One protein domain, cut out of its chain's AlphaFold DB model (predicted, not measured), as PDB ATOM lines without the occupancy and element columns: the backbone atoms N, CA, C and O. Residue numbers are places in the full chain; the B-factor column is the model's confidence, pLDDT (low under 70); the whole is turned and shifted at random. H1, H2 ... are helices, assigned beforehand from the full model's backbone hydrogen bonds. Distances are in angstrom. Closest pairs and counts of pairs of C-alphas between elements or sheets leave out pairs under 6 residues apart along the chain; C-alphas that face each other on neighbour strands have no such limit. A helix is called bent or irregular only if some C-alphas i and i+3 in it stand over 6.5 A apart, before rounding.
ATOM      1  N   ARG A   2     -43.508  -4.017 -23.339       37.75
ATOM      2  CA  ARG A   2     -42.513  -3.164 -24.046       37.75
ATOM      3  C   ARG A   2     -41.293  -3.915 -24.620       37.75
ATOM      4  O   ARG A   2     -40.289  -3.289 -24.924       37.75
ATOM      5  N   GLY A   3     -41.354  -5.244 -24.760       45.91
ATOM      6  CA  GLY A   3     -40.180  -6.060 -25.126       45.91
ATOM      7  C   GLY A   3     -40.221  -6.745 -26.497       45.91
ATOM      8  O   GLY A   3     -39.183  -6.903 -27.130       45.91
ATOM      9  N   SER A   4     -41.396  -7.152 -26.985       46.19
ATOM     10  CA  SER A   4     -41.517  -8.002 -28.183       46.19
ATOM     11  C   SER A   4     -41.264  -7.271 -29.505       46.19
ATOM     12  O   SER A   4     -40.571  -7.804 -30.371       46.19
ATOM     13  N   GLY A   5     -41.756  -6.037 -29.651       55.97
ATOM     14  CA  GLY A   5     -41.556  -5.238 -30.869       55.97
ATOM     15  C   GLY A   5     -40.084  -4.908 -31.150       55.97
ATOM     16  O   GLY A   5     -39.664  -4.854 -32.301       55.97
ATOM     17  N   HIS A   6     -39.269  -4.776 -30.099       65.50
ATOM     18  CA  HIS A   6     -37.844  -4.467 -30.226       65.50
ATOM     19  C   HIS A   6     -37.041  -5.637 -30.816       65.50
ATOM     20  O   HIS A   6     -36.094  -5.423 -31.568       65.50
ATOM     21  N   VAL A   7     -37.399  -6.881 -30.485       65.88
ATOM     22  CA  VAL A   7     -36.681  -8.078 -30.953       65.88
ATOM     23  C   VAL A   7     -36.907  -8.312 -32.443       65.88
ATOM     24  O   VAL A   7     -35.939  -8.467 -33.184       65.88
ATOM     25  N   LEU A   8     -38.166  -8.281 -32.884       67.06
ATOM     26  CA  LEU A   8     -38.503  -8.435 -34.301       67.06
ATOM     27  C   LEU A   8     -37.911  -7.298 -35.135       67.06
ATOM     28  O   LEU A   8     -37.349  -7.555 -36.193       67.06
ATOM     29  N   SER A   9     -37.949  -6.068 -34.617       71.06
ATOM     30  CA  SER A   9     -37.283  -4.924 -35.243       71.06
ATOM     31  C   SER A   9     -35.768  -5.134 -35.361       71.06
ATOM     32  O   SER A   9     -35.211  -4.936 -36.432       71.06
ATOM     33  N   THR A  10     -35.103  -5.637 -34.312       73.44
ATOM     34  CA  THR A  10     -33.651  -5.909 -34.346       73.44
ATOM     35  C   THR A  10     -33.298  -6.946 -35.412       73.44
ATOM     36  O   THR A  10     -32.356  -6.748 -36.175       73.44
ATOM     37  N   LEU A  11     -34.052  -8.046 -35.477       75.00
ATOM     38  CA  LEU A  11     -33.819  -9.088 -36.473       75.00
ATOM     39  C   LEU A  11     -34.108  -8.575 -37.886       75.00
ATOM     40  O   LEU A  11     -33.308  -8.781 -38.785       75.00
ATOM     41  N   ASN A  12     -35.192  -7.830 -38.084       77.19
ATOM     42  CA  ASN A  12     -35.495  -7.238 -39.384       77.19
ATOM     43  C   ASN A  12     -34.402  -6.257 -39.843       77.19
ATOM     44  O   ASN A  12     -33.938  -6.334 -40.975       77.19
ATOM     45  N   THR A  13     -33.928  -5.383 -38.949       80.38
ATOM     46  CA  THR A  13     -32.807  -4.473 -39.223       80.38
ATOM     47  C   THR A  13     -31.545  -5.239 -39.597       80.38
ATOM     48  O   THR A  13     -30.849  -4.863 -40.535       80.38
ATOM     49  N   ARG A  14     -31.261  -6.346 -38.905       82.88
ATOM     50  CA  ARG A  14     -30.107  -7.192 -39.209       82.88
ATOM     51  C   ARG A  14     -30.230  -7.853 -40.581       82.88
ATOM     52  O   ARG A  14     -29.251  -7.894 -41.317       82.88
ATOM     53  N   TRP A  15     -31.411  -8.358 -40.922       85.69
ATOM     54  CA  TRP A  15     -31.673  -8.965 -42.225       85.69
ATOM     55  C   TRP A  15     -31.519  -7.936 -43.350       85.69
ATOM     56  O   TRP A  15     -30.812  -8.193 -44.316       85.69
ATOM     57  N   ASN A  16     -32.069  -6.732 -43.171       83.88
ATOM     58  CA  ASN A  16     -31.892  -5.628 -44.116       83.88
ATOM     59  C   ASN A  16     -30.418  -5.237 -44.269       83.88
ATOM     60  O   ASN A  16     -29.954  -5.047 -45.386       83.88
ATOM     61  N   SER A  17     -29.668  -5.167 -43.166       84.38
ATOM     62  CA  SER A  17     -28.230  -4.886 -43.209       84.38
ATOM     63  C   SER A  17     -27.465  -5.946 -44.001       84.38
ATOM     64  O   SER A  17     -26.569  -5.587 -44.755       84.38
ATOM     65  N   LEU A  18     -27.819  -7.231 -43.862       85.69
ATOM     66  CA  LEU A  18     -27.234  -8.301 -44.673       85.69
ATOM     67  C   LEU A  18     -27.542  -8.103 -46.160       85.69
ATOM     68  O   LEU A  18     -26.635  -8.231 -46.977       85.69
ATOM     69  N   CYS A  19     -28.788  -7.763 -46.507       86.19
ATOM     70  CA  CYS A  19     -29.163  -7.458 -47.887       86.19
ATOM     71  C   CYS A  19     -28.312  -6.312 -48.452       86.19
ATOM     72  O   CYS A  19     -27.708  -6.482 -49.508       86.19
ATOM     73  N   CYS A  20     -28.200  -5.194 -47.727       85.81
ATOM     74  CA  CYS A  20     -27.397  -4.045 -48.150       85.81
ATOM     75  C   CYS A  20     -25.920  -4.411 -48.338       85.81
ATOM     76  O   CYS A  20     -25.343  -4.072 -49.362       85.81
ATOM     77  N   SER A  21     -25.315  -5.163 -47.412       85.75
ATOM     78  CA  SER A  21     -23.911  -5.574 -47.549       85.75
ATOM     79  C   SER A  21     -23.667  -6.463 -48.772       85.75
ATOM     80  O   SER A  21     -22.622  -6.360 -49.403       85.75
ATOM     81  N   VAL A  22     -24.619  -7.331 -49.136       85.75
ATOM     82  CA  VAL A  22     -24.507  -8.144 -50.359       85.75
ATOM     83  C   VAL A  22     -24.621  -7.273 -51.611       85.75
ATOM     84  O   VAL A  22     -23.882  -7.506 -52.568       85.75
ATOM     85  N   GLU A  23     -25.499  -6.265 -51.606       84.31
ATOM     86  CA  GLU A  23     -25.618  -5.293 -52.703       84.31
ATOM     87  C   GLU A  23     -24.332  -4.462 -52.854       84.31
ATOM     88  O   GLU A  23     -23.834  -4.314 -53.967       84.31
ATOM     89  N   GLU A  24     -23.749  -3.995 -51.748       83.00
ATOM     90  CA  GLU A  24     -22.491  -3.235 -51.727       83.00
ATOM     91  C   GLU A  24     -21.307  -4.066 -52.233       83.00
ATOM     92  O   GLU A  24     -20.588  -3.637 -53.124       83.00
ATOM     93  N   CYS A  25     -21.111  -5.291 -51.738       77.50
ATOM     94  CA  CYS A  25     -20.015  -6.139 -52.222       77.50
ATOM     95  C   CYS A  25     -20.215  -6.593 -53.678       77.50
ATOM     96  O   CYS A  25     -19.260  -6.931 -54.375       77.50
ATOM     97  N   SER A  26     -21.457  -6.586 -54.162       71.25
ATOM     98  CA  SER A  26     -21.784  -6.934 -55.543       71.25
ATOM     99  C   SER A  26     -21.328  -5.892 -56.566       71.25
ATOM    100  O   SER A  26     -21.226  -6.247 -57.742       71.25
ATOM    101  N   THR A  27     -21.033  -4.651 -56.157       69.88
ATOM    102  CA  THR A  27     -20.515  -3.616 -57.068       69.88
ATOM    103  C   THR A  27     -19.053  -3.835 -57.468       69.88
ATOM    104  O   THR A  27     -18.601  -3.230 -58.435       69.88
ATOM    105  N   ASP A  28     -18.340  -4.742 -56.789       61.78
ATOM    106  CA  ASP A  28     -16.909  -5.014 -56.998       61.78
ATOM    107  C   ASP A  28     -16.615  -6.025 -58.141       61.78
ATOM    108  O   ASP A  28     -15.470  -6.432 -58.349       61.78
ATOM    109  N   GLY A  29     -17.629  -6.410 -58.930       60.47
ATOM    110  CA  GLY A  29     -17.485  -7.186 -60.176       60.47
ATOM    111  C   GLY A  29     -17.570  -8.719 -60.046       60.47
ATOM    112  O   GLY A  29     -17.915  -9.266 -58.999       60.47
ATOM    113  N   ASP A  30     -17.261  -9.430 -61.140       67.75
ATOM    114  CA  ASP A  30     -17.512 -10.877 -61.332       67.75
ATOM    115  C   ASP A  30     -16.799 -11.802 -60.325       67.75
ATOM    116  O   ASP A  30     -17.225 -12.935 -60.095       67.75
ATOM    117  N   SER A  31     -15.719 -11.339 -59.684       71.81
ATOM    118  CA  SER A  31     -14.969 -12.147 -58.709       71.81
ATOM    119  C   SER A  31     -15.767 -12.451 -57.433       71.81
ATOM    120  O   SER A  31     -15.576 -13.502 -56.812       71.81
ATOM    121  N   PHE A  32     -16.701 -11.566 -57.071       81.94
ATOM    122  CA  PHE A  32     -17.526 -11.717 -55.879       81.94
ATOM    123  C   PHE A  32     -18.660 -12.735 -56.076       81.94
ATOM    124  O   PHE A  32     -19.033 -13.428 -55.131       81.94
ATOM    125  N   ASP A  33     -19.146 -12.923 -57.308       85.56
ATOM    126  CA  ASP A  33     -20.249 -13.851 -57.598       85.56
ATOM    127  C   ASP A  33     -19.927 -15.285 -57.230       85.56
ATOM    128  O   ASP A  33     -20.746 -15.988 -56.638       85.56
ATOM    129  N   PHE A  34     -18.713 -15.725 -57.553       85.75
ATOM    130  CA  PHE A  34     -18.278 -17.070 -57.212       85.75
ATOM    131  C   PHE A  34     -18.292 -17.291 -55.694       85.75
ATOM    132  O   PHE A  34     -18.798 -18.310 -55.216       85.75
ATOM    133  N   GLN A  35     -17.792 -16.316 -54.932       88.06
ATOM    134  CA  GLN A  35     -17.765 -16.371 -53.470       88.06
ATOM    135  C   GLN A  35     -19.180 -16.343 -52.885       88.06
ATOM    136  O   GLN A  35     -19.491 -17.123 -51.984       88.06
ATOM    137  N   LEU A  36     -20.063 -15.511 -53.441       89.19
ATOM    138  CA  LEU A  36     -21.456 -15.405 -53.021       89.19
ATOM    139  C   LEU A  36     -22.227 -16.709 -53.272       89.19
ATOM    140  O   LEU A  36     -22.976 -17.171 -52.409       89.19
ATOM    141  N   VAL A  37     -21.993 -17.355 -54.418       90.94
ATOM    142  CA  VAL A  37     -22.568 -18.668 -54.742       90.94
ATOM    143  C   VAL A  37     -22.080 -19.742 -53.772       90.94
ATOM    144  O   VAL A  37     -22.884 -20.541 -53.280       90.94
ATOM    145  N   GLN A  38     -20.778 -19.777 -53.476       91.06
ATOM    146  CA  GLN A  38     -20.228 -20.724 -52.503       91.06
ATOM    147  C   GLN A  38     -20.824 -20.513 -51.113       91.06
ATOM    148  O   GLN A  38     -21.232 -21.479 -50.464       91.06
ATOM    149  N   LEU A  39     -20.944 -19.258 -50.686       91.44
ATOM    150  CA  LEU A  39     -21.536 -18.912 -49.406       91.44
ATOM    151  C   LEU A  39     -22.999 -19.352 -49.309       91.44
ATOM    152  O   LEU A  39     -23.390 -19.972 -48.321       91.44
ATOM    153  N   ALA A  40     -23.807 -19.081 -50.333       92.38
ATOM    154  CA  ALA A  40     -25.210 -19.482 -50.356       92.38
ATOM    155  C   ALA A  40     -25.372 -21.007 -50.226       92.38
ATOM    156  O   ALA A  40     -26.214 -21.484 -49.465       92.38
ATOM    157  N   ARG A  41     -24.514 -21.784 -50.902       93.06
ATOM    158  CA  ARG A  41     -24.491 -23.252 -50.780       93.06
ATOM    159  C   ARG A  41     -24.123 -23.708 -49.369       93.06
ATOM    160  O   ARG A  41     -24.755 -24.624 -48.846       93.06
ATOM    161  N   GLN A  42     -23.137 -23.071 -48.738       92.44
ATOM    162  CA  GLN A  42     -22.767 -23.373 -47.352       92.44
ATOM    163  C   GLN A  42     -23.899 -23.037 -46.378       92.44
ATOM    164  O   GLN A  42     -24.230 -23.854 -45.524       92.44
ATOM    165  N   LEU A  43     -24.542 -21.878 -46.531       90.62
ATOM    166  CA  LEU A  43     -25.693 -21.482 -45.718       90.62
ATOM    167  C   LEU A  43     -26.867 -22.448 -45.876       90.62
ATOM    168  O   LEU A  43     -27.518 -22.780 -44.887       90.62
ATOM    169  N   TYR A  44     -27.107 -22.940 -47.093       90.50
ATOM    170  CA  TYR A  44     -28.104 -23.973 -47.345       90.50
ATOM    171  C   TYR A  44     -27.766 -25.281 -46.618       90.50
ATOM    172  O   TYR A  44     -28.617 -25.833 -45.922       90.50
ATOM    173  N   HIS A  45     -26.512 -25.738 -46.704       89.62
ATOM    174  CA  HIS A  45     -26.047 -26.945 -46.012       89.62
ATOM    175  C   HIS A  45     -26.145 -26.822 -44.482       89.62
ATOM    176  O   HIS A  45     -26.601 -27.743 -43.811       89.62
ATOM    177  N   LEU A  46     -25.793 -25.653 -43.939       88.50
ATOM    178  CA  LEU A  46     -25.944 -25.314 -42.518       88.50
ATOM    179  C   LEU A  46     -27.395 -25.030 -42.115       88.50
ATOM    180  O   LEU A  46     -27.675 -24.802 -40.937       88.50
ATOM    181  N   ARG A  47     -28.319 -25.004 -43.081       86.81
ATOM    182  CA  ARG A  47     -29.736 -24.678 -42.892       86.81
ATOM    183  C   ARG A  47     -29.945 -23.335 -42.192       86.81
ATOM    184  O   ARG A  47     -30.882 -23.145 -41.410       86.81
ATOM    185  N   ASN A  48     -29.072 -22.383 -42.509       88.19
ATOM    186  CA  ASN A  48     -29.213 -20.983 -42.152       88.19
ATOM    187  C   ASN A  48     -30.010 -20.266 -43.250       88.19
ATOM    188  O   ASN A  48     -29.474 -19.534 -44.085       88.19
ATOM    189  N   PHE A  49     -31.320 -20.519 -43.254       87.56
ATOM    190  CA  PHE A  49     -32.241 -19.936 -44.223       87.56
ATOM    191  C   PHE A  49     -32.414 -18.432 -44.022       87.56
ATOM    192  O   PHE A  49     -32.645 -17.727 -44.990       87.56
ATOM    193  N   TYR A  50     -32.266 -17.931 -42.795       88.38
ATOM    194  CA  TYR A  50     -32.338 -16.503 -42.504       88.38
ATOM    195  C   TYR A  50     -31.310 -15.682 -43.299       88.38
ATOM    196  O   TYR A  50     -31.686 -14.730 -43.981       88.38
ATOM    197  N   SER A  51     -30.028 -16.058 -43.250       89.38
ATOM    198  CA  SER A  51     -28.986 -15.351 -44.006       89.38
ATOM    199  C   SER A  51     -29.041 -15.684 -45.498       89.38
ATOM    200  O   SER A  51     -28.786 -14.818 -46.330       89.38
ATOM    201  N   LEU A  52     -29.413 -16.920 -45.855       91.44
ATOM    202  CA  LEU A  52     -29.552 -17.322 -47.256       91.44
ATOM    203  C   LEU A  52     -30.628 -16.504 -47.977       91.44
ATOM    204  O   LEU A  52     -30.384 -16.018 -49.078       91.44
ATOM    205  N   THR A  53     -31.799 -16.297 -47.368       90.50
ATOM    206  CA  THR A  53     -32.853 -15.497 -48.006       90.50
ATOM    207  C   THR A  53     -32.479 -14.025 -48.130       90.50
ATOM    208  O   THR A  53     -32.956 -13.384 -49.060       90.50
ATOM    209  N   ALA A  54     -31.601 -13.492 -47.268       89.38
ATOM    210  CA  ALA A  54     -31.063 -12.139 -47.431       89.38
ATOM    211  C   ALA A  54     -30.226 -12.018 -48.717       89.38
ATOM    212  O   ALA A  54     -30.421 -11.091 -49.500       89.38
ATOM    213  N   ILE A  55     -29.356 -13.004 -48.986       90.88
ATOM    214  CA  ILE A  55     -28.566 -13.068 -50.228       90.88
ATOM    215  C   ILE A  55     -29.486 -13.155 -51.451       90.88
ATOM    216  O   ILE A  55     -29.334 -12.388 -52.400       90.88
ATOM    217  N   LEU A  56     -30.458 -14.071 -51.426       91.00
ATOM    218  CA  LEU A  56     -31.374 -14.276 -52.551       91.00
ATOM    219  C   LEU A  56     -32.233 -13.036 -52.819       91.00
ATOM    220  O   LEU A  56     -32.428 -12.660 -53.975       91.00
ATOM    221  N   GLN A  57     -32.713 -12.375 -51.760       88.44
ATOM    222  CA  GLN A  57     -33.471 -11.140 -51.907       88.44
ATOM    223  C   GLN A  57     -32.616 -10.034 -52.520       88.44
ATOM    224  O   GLN A  57     -33.089  -9.387 -53.447       88.44
ATOM    225  N   SER A  58     -31.391  -9.837 -52.026       87.31
ATOM    226  CA  SER A  58     -30.455  -8.815 -52.514       87.31
ATOM    227  C   SER A  58     -30.168  -8.954 -54.014       87.31
ATOM    228  O   SER A  58     -30.248  -7.992 -54.776       87.31
ATOM    229  N   ILE A  59     -29.921 -10.179 -54.484       87.75
ATOM    230  CA  ILE A  59     -29.700 -10.445 -55.913       87.75
ATOM    231  C   ILE A  59     -30.952 -10.091 -56.725       87.75
ATOM    232  O   ILE A  59     -30.866  -9.437 -57.768       87.75
ATOM    233  N   ARG A  60     -32.128 -10.488 -56.221       85.25
ATOM    234  CA  ARG A  60     -33.418 -10.240 -56.871       85.25
ATOM    235  C   ARG A  60     -33.775  -8.750 -56.915       85.25
ATOM    236  O   ARG A  60     -34.246  -8.289 -57.955       85.25
ATOM    237  N   SER A  61     -33.567  -7.993 -55.833       82.94
ATOM    238  CA  SER A  61     -33.798  -6.537 -55.783       82.94
ATOM    239  C   SER A  61     -32.835  -5.783 -56.690       82.94
ATOM    240  O   SER A  61     -33.263  -4.881 -57.411       82.94
ATOM    241  N   GLY A  62     -31.575  -6.218 -56.738       78.56
ATOM    242  CA  GLY A  62     -30.553  -5.686 -57.639       78.56
ATOM    243  C   GLY A  62     -30.780  -5.998 -59.123       78.56
ATOM    244  O   GLY A  62     -29.959  -5.605 -59.948       78.56
ATOM    245  N   LYS A  63     -31.864  -6.710 -59.486       76.69
ATOM    246  CA  LYS A  63     -32.157  -7.205 -60.850       76.69
ATOM    247  C   LYS A  63     -31.002  -8.002 -61.470       76.69
ATOM    248  O   LYS A  63     -30.933  -8.160 -62.690       76.69
ATOM    249  N   ARG A  64     -30.105  -8.521 -60.632       78.50
ATOM    250  CA  ARG A  64     -29.000  -9.383 -61.032       78.50
ATOM    251  C   ARG A  64     -29.537 -10.804 -61.130       78.50
ATOM    252  O   ARG A  64     -30.393 -11.208 -60.348       78.50
ATOM    253  N   SER A  65     -29.041 -11.578 -62.086       78.56
ATOM    254  CA  SER A  65     -29.384 -12.994 -62.184       78.56
ATOM    255  C   SER A  65     -28.126 -13.829 -62.069       78.56
ATOM    256  O   SER A  65     -27.254 -13.770 -62.933       78.56
ATOM    257  N   LEU A  66     -28.038 -14.612 -60.996       85.25
ATOM    258  CA  LEU A  66     -27.018 -15.639 -60.835       85.25
ATOM    259  C   LEU A  66     -27.684 -16.991 -61.049       85.25
ATOM    260  O   LEU A  66     -28.364 -17.497 -60.158       85.25
ATOM    261  N   ALA A  67     -27.481 -17.585 -62.229       87.38
ATOM    262  CA  ALA A  67     -28.095 -18.863 -62.605       87.38
ATOM    263  C   ALA A  67     -27.857 -19.960 -61.549       87.38
ATOM    264  O   ALA A  67     -28.750 -20.741 -61.237       87.38
ATOM    265  N   ALA A  68     -26.678 -19.965 -60.920       87.38
ATOM    266  CA  ALA A  68     -26.329 -20.918 -59.868       87.38
ATOM    267  C   ALA A  68     -27.168 -20.784 -58.581       87.38
ATOM    268  O   ALA A  68     -27.199 -21.727 -57.791       87.38
ATOM    269  N   LEU A  69     -27.822 -19.639 -58.356       89.94
ATOM    270  CA  LEU A  69     -28.655 -19.372 -57.181       89.94
ATOM    271  C   LEU A  69     -30.152 -19.510 -57.448       89.94
ATOM    272  O   LEU A  69     -30.900 -19.670 -56.489       89.94
ATOM    273  N   GLN A  70     -30.573 -19.575 -58.716       89.38
ATOM    274  CA  GLN A  70     -31.974 -19.812 -59.092       89.38
ATOM    275  C   GLN A  70     -32.527 -21.119 -58.502       89.38
ATOM    276  O   GLN A  70     -33.707 -21.224 -58.183       89.38
ATOM    277  N   THR A  71     -31.664 -22.115 -58.262       90.44
ATOM    278  CA  THR A  71     -32.045 -23.362 -57.576       90.44
ATOM    279  C   THR A  71     -32.624 -23.142 -56.173       90.44
ATOM    280  O   THR A  71     -33.263 -24.045 -55.636       90.44
ATOM    281  N   PHE A  72     -32.387 -21.979 -55.563       91.06
ATOM    282  CA  PHE A  72     -32.880 -21.617 -54.240       91.06
ATOM    283  C   PHE A  72     -34.077 -20.657 -54.281       91.06
ATOM    284  O   PHE A  72     -34.590 -20.313 -53.218       91.06
ATOM    285  N   ASP A  73     -34.563 -20.249 -55.458       88.31
ATOM    286  CA  ASP A  73     -35.642 -19.255 -55.590       88.31
ATOM    287  C   ASP A  73     -36.924 -19.671 -54.856       88.31
ATOM    288  O   ASP A  73     -37.625 -18.834 -54.285       88.31
ATOM    289  N   TYR A  74     -37.184 -20.979 -54.770       87.44
ATOM    290  CA  TYR A  74     -38.317 -21.533 -54.026       87.44
ATOM    291  C   TYR A  74     -38.314 -21.166 -52.527       87.44
ATOM    292  O   TYR A  74     -39.360 -21.223 -51.880       87.44
ATOM    293  N   LEU A  75     -37.157 -20.801 -51.956       86.31
ATOM    294  CA  LEU A  75     -37.032 -20.380 -50.556       86.31
ATOM    295  C   LEU A  75     -37.632 -18.990 -50.309       86.31
ATOM    296  O   LEU A  75     -38.049 -18.703 -49.187       86.31
ATOM    297  N   ILE A  76     -37.659 -18.136 -51.334       85.69
ATOM    298  CA  ILE A  76     -38.174 -16.759 -51.266       85.69
ATOM    299  C   ILE A  76     -39.453 -16.561 -52.088       85.69
ATOM    300  O   ILE A  76     -39.942 -15.436 -52.196       85.69
ATOM    301  N   ASP A  77     -40.001 -17.627 -52.668       84.25
ATOM    302  CA  ASP A  77     -41.274 -17.588 -53.377       84.25
ATOM    303  C   ASP A  77     -42.436 -17.405 -52.380       84.25
ATOM    304  O   ASP A  77     -42.686 -18.298 -51.565       84.25
ATOM    305  N   PRO A  78     -43.174 -16.278 -52.421       79.88
ATOM    306  CA  PRO A  78     -44.323 -16.072 -51.546       79.88
ATOM    307  C   PRO A  78     -45.526 -16.968 -51.900       79.88
ATOM    308  O   PRO A  78     -46.494 -17.013 -51.134       79.88
ATOM    309  N   GLY A  79     -45.492 -17.685 -53.030       77.50
ATOM    310  CA  GLY A  79     -46.541 -18.584 -53.500       77.50
ATOM    311  C   GLY A  79     -47.051 -19.543 -52.418       77.50
ATOM    312  O   GLY A  79     -46.287 -20.247 -51.753       77.50
ATOM    313  N   GLY A  80     -48.373 -19.551 -52.209       73.94
ATOM    314  CA  GLY A  80     -49.017 -20.401 -51.201       73.94
ATOM    315  C   GLY A  80     -48.504 -20.165 -49.774       73.94
ATOM    316  O   GLY A  80     -48.388 -21.120 -49.000       73.94
ATOM    317  N   SER A  81     -48.145 -18.920 -49.432       75.00
ATOM    318  CA  SER A  81     -47.481 -18.569 -48.167       75.00
ATOM    319  C   SER A  81     -46.189 -19.365 -47.982       75.00
ATOM    320  O   SER A  81     -46.026 -20.087 -46.995       75.00
ATOM    321  N   TYR A  82     -45.298 -19.269 -48.970       80.06
ATOM    322  CA  TYR A  82     -44.037 -20.009 -49.028       80.06
ATOM    323  C   TYR A  82     -44.238 -21.526 -48.926       80.06
ATOM    324  O   TYR A  82     -43.563 -22.208 -48.154       80.06
ATOM    325  N   LEU A  83     -45.210 -22.080 -49.660       81.25
ATOM    326  CA  LEU A  83     -45.560 -23.503 -49.573       81.25
ATOM    327  C   LEU A  83     -44.362 -24.411 -49.879       81.25
ATOM    328  O   LEU A  83     -44.115 -25.361 -49.145       81.25
ATOM    329  N   GLN A  84     -43.592 -24.096 -50.923       83.44
ATOM    330  CA  GLN A  84     -42.429 -24.898 -51.318       83.44
ATOM    331  C   GLN A  84     -41.334 -24.887 -50.252       83.44
ATOM    332  O   GLN A  84     -40.795 -25.936 -49.903       83.44
ATOM    333  N   PRO A  93     -32.312 -29.133 -36.834       78.06
ATOM    334  CA  PRO A  93     -32.092 -27.733 -36.440       78.06
ATOM    335  C   PRO A  93     -31.833 -26.788 -37.627       78.06
ATOM    336  O   PRO A  93     -30.955 -27.050 -38.451       78.06
ATOM    337  N   SER A  94     -32.554 -25.665 -37.688       80.31
ATOM    338  CA  SER A  94     -32.386 -24.642 -38.732       80.31
ATOM    339  C   SER A  94     -32.692 -23.228 -38.246       80.31
ATOM    340  O   SER A  94     -33.526 -23.032 -37.360       80.31
ATOM    341  N   LEU A  95     -32.052 -22.232 -38.868       81.56
ATOM    342  CA  LEU A  95     -32.356 -20.816 -38.652       81.56
ATOM    343  C   LEU A  95     -33.325 -20.334 -39.734       81.56
ATOM    344  O   LEU A  95     -32.939 -20.129 -40.885       81.56
ATOM    345  N   HIS A  96     -34.597 -20.187 -39.371       79.88
ATOM    346  CA  HIS A  96     -35.661 -19.843 -40.311       79.88
ATOM    347  C   HIS A  96     -35.715 -18.347 -40.630       79.88
ATOM    348  O   HIS A  96     -35.432 -17.489 -39.794       79.88
ATOM    349  N   PHE A  97     -36.143 -18.039 -41.850       74.75
ATOM    350  CA  PHE A  97     -36.441 -16.682 -42.287       74.75
ATOM    351  C   PHE A  97     -37.724 -16.166 -41.612       74.75
ATOM    352  O   PHE A  97     -38.755 -16.840 -41.591       74.75
ATOM    353  N   LEU A  98     -37.649 -14.963 -41.037       67.19
ATOM    354  CA  LEU A  98     -38.669 -14.428 -40.124       67.19
ATOM    355  C   LEU A  98     -39.977 -14.011 -40.789       67.19
ATOM    356  O   LEU A  98     -40.992 -13.922 -40.108       67.19
ATOM    357  N   PHE A  99     -39.987 -13.744 -42.090       60.84
ATOM    358  CA  PHE A  99     -41.165 -13.159 -42.733       60.84
ATOM    359  C   PHE A  99     -42.370 -14.102 -42.734       60.84
ATOM    360  O   PHE A  99     -43.502 -13.651 -42.578       60.84
ATOM    361  N   LEU A 100     -42.129 -15.417 -42.789       54.50
ATOM    362  CA  LEU A 100     -43.170 -16.426 -42.597       54.50
ATOM    363  C   LEU A 100     -43.887 -16.284 -41.255       54.50
ATOM    364  O   LEU A 100     -45.082 -16.553 -41.192       54.50
ATOM    365  N   PHE A 101     -43.184 -15.820 -40.218       53.72
ATOM    366  CA  PHE A 101     -43.723 -15.583 -38.879       53.72
ATOM    367  C   PHE A 101     -44.358 -14.197 -38.711       53.72
ATOM    368  O   PHE A 101     -45.084 -13.981 -37.745       53.72
ATOM    369  N   LEU A 102     -44.088 -13.259 -39.628       53.00
ATOM    370  CA  LEU A 102     -44.675 -11.914 -39.632       53.00
ATOM    371  C   LEU A 102     -45.956 -11.831 -40.478       53.00
ATOM    372  O   LEU A 102     -46.836 -11.034 -40.163       53.00
ATOM    373  N   GLN A 103     -46.064 -12.622 -41.554       46.62
ATOM    374  CA  GLN A 103     -47.231 -12.625 -42.452       46.62
ATOM    375  C   GLN A 103     -48.390 -13.485 -41.957       46.62
ATOM    376  O   GLN A 103     -49.559 -13.163 -42.178       46.62
ATOM    377  N   THR A 104     -48.082 -14.602 -41.315       43.94
ATOM    378  CA  THR A 104     -49.101 -15.355 -40.598       43.94
ATOM    379  C   THR A 104     -49.484 -14.522 -39.384       43.94
ATOM    380  O   THR A 104     -48.625 -14.009 -38.670       43.94
ATOM    381  N   ARG A 105     -50.786 -14.367 -39.143       43.88
ATOM    382  CA  ARG A 105     -51.321 -13.914 -37.857       43.88
ATOM    383  C   ARG A 105     -50.977 -14.948 -36.779       43.88
ATOM    384  O   ARG A 105     -51.876 -15.551 -36.205       43.88
ATOM    385  N   PHE A 106     -49.700 -15.225 -36.541       47.62
ATOM    386  CA  PHE A 106     -49.334 -15.939 -35.346       47.62
ATOM    387  C   PHE A 106     -49.727 -15.038 -34.186       47.62
ATOM    388  O   PHE A 106     -49.251 -13.908 -34.041       47.62
ATOM    389  N   GLU A 107     -50.685 -15.561 -33.432       53.72
ATOM    390  CA  GLU A 107     -51.142 -15.076 -32.148       53.72
ATOM    391  C   GLU A 107     -49.944 -14.595 -31.325       53.72
ATOM    392  O   GLU A 107     -48.832 -15.121 -31.442       53.72
ATOM    393  N   LEU A 108     -50.180 -13.574 -30.499       54.16
ATOM    394  CA  LEU A 108     -49.228 -12.948 -29.571       54.16
ATOM    395  C   LEU A 108     -48.214 -13.918 -28.928       54.16
ATOM    396  O   LEU A 108     -47.088 -13.519 -28.620       54.16
ATOM    397  N   ASP A 109     -48.595 -15.180 -28.773       54.94
ATOM    398  CA  ASP A 109     -47.812 -16.290 -28.254       54.94
ATOM    399  C   ASP A 109     -46.555 -16.636 -29.068       54.94
ATOM    400  O   ASP A 109     -45.496 -16.822 -28.467       54.94
ATOM    401  N   ALA A 110     -46.586 -16.656 -30.407       56.12
ATOM    402  CA  ALA A 110     -45.376 -16.960 -31.192       56.12
ATOM    403  C   ALA A 110     -44.360 -15.814 -31.132       56.12
ATOM    404  O   ALA A 110     -43.146 -16.029 -31.068       56.12
ATOM    405  N   VAL A 111     -44.857 -14.577 -31.090       55.66
ATOM    406  CA  VAL A 111     -44.042 -13.378 -30.881       55.66
ATOM    407  C   VAL A 111     -43.437 -13.387 -29.473       55.66
ATOM    408  O   VAL A 111     -42.251 -13.089 -29.300       55.66
ATOM    409  N   ALA A 112     -44.212 -13.772 -28.457       57.97
ATOM    410  CA  ALA A 112     -43.732 -13.919 -27.088       57.97
ATOM    411  C   ALA A 112     -42.683 -15.039 -26.957       57.97
ATOM    412  O   ALA A 112     -41.657 -14.838 -26.301       57.97
TER     413      ALA A 112
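Overview. This is residues 2 to 84 and 93 to 112 of the 149 residues of an uncharacterized protein of Aspergillus sydowii CBS 593.65 (UniProt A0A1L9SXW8). One long straight helix, H1, makes the longest axis, and a hairpin of two shorter helices, H2 and H3, folds back beneath its later half, with H3 packing on H1 at residues 15 to 23. From the hairpin the backbone winds on through four short helices, H4 to H7, which return loosely toward the first end of H1, where H7 comes near Ser 4. The printed part has 103 residues, with seven named helices in the order H1 H2 H3 H4 H5 H6 H7 and no named strand; its class is all helix. It is compact, with a radius of gyration of the C-alphas of 14.6 A, yet elongated in outline, spanning 45 by 28 by 26 A.

Along the chain. The printed part begins at residue 2. H1 covers residues 4 to 28, the longest helix with 25 residues, from C-alpha 4 at (-41.517, -8.002, -28.183) to C-alpha 28 at (-16.909, -5.014, -56.998), a length of 38.0 A. H2 follows at residues 30 to 45 and is 23.8 A long; it is neither bent nor irregular, but only just: C-alphas 31 and 34 are 6.1 A apart. H3 covers residues 49 to 61 and is 17.8 A long, beginning with C-alpha 49 at (-32.241, -19.936, -44.223). Four short helices follow: H4 at residues 67 to 70, H5 at 79 to 84, H6 at 99 to 103 and H7 at 108 to 112. H5 is irregular, with the C-alphas of residues 81 and 84 standing 8.7 A apart. H7 ends with C-alpha 112 at (-43.732, -13.919, -27.088).

Arrangement. H1 touches H3 with residues 15 to 23 alone; the closest C-alphas are those of Cys 19 and Ser 58, 5.0 A apart. H1 and H3 run the same way at a steep tilt of 52 degrees. H1 and H2 only just touch, and only at the corner by their link, with 3 pairs of C-alphas within 8 A; the closest are those of Ser 26 and Phe 32, 6.4 A apart. H2 and H3 form a helical hairpin, running opposite ways at a shallow tilt of 33 degrees, only just short of steep. Their closest C-alphas are those of Ala 40 and Leu 52, 5.8 A apart. H2 is the hub, touching three helices; the third is H4, which it only just touches with residues 37 to 40 alone, over 3 pairs of C-alphas within 8 A, the closest being those of Val 37 and Leu 69 at 6.6 A. H5 and H6 are close but not clearly touching, with the C-alphas of Ser 81 and Leu 100 the closest at 7.4 A. H7 and H1 are also close but not clearly touching: the closest C-alphas, those of Ser 4 and Ala 112, are 6.4 A apart. Among the pairs that stay apart are H1 and H6, H3 and H6, and H4 and H5. Every O i to N i+4 pair is within hydrogen-bond range in H6 and H7, against 18 of 21 in H1, 10 of 12 in H2, 8 of 9 in H3 and 1 of 2 in H5; H4 is too short for such a pair.

Size, cuts and confidence. The two C-alphas farthest apart, those of Arg 2 and Asp 30, are 45.5 A apart, while the first and last printed C-alphas are 11.2 A apart. Residues 85 to 92 are not printed, and C-alphas 84 and 93 are 18.3 A apart across this cut, which falls in the link from H5 to H6. Of the links that are printed whole, the one from H4 to H5 is short and the others are tight. The mean pLDDT of the printed part is 77.2, and confidence is low, under 70, at residues 2 to 8, 27 to 30 and 98 to 112 of the model.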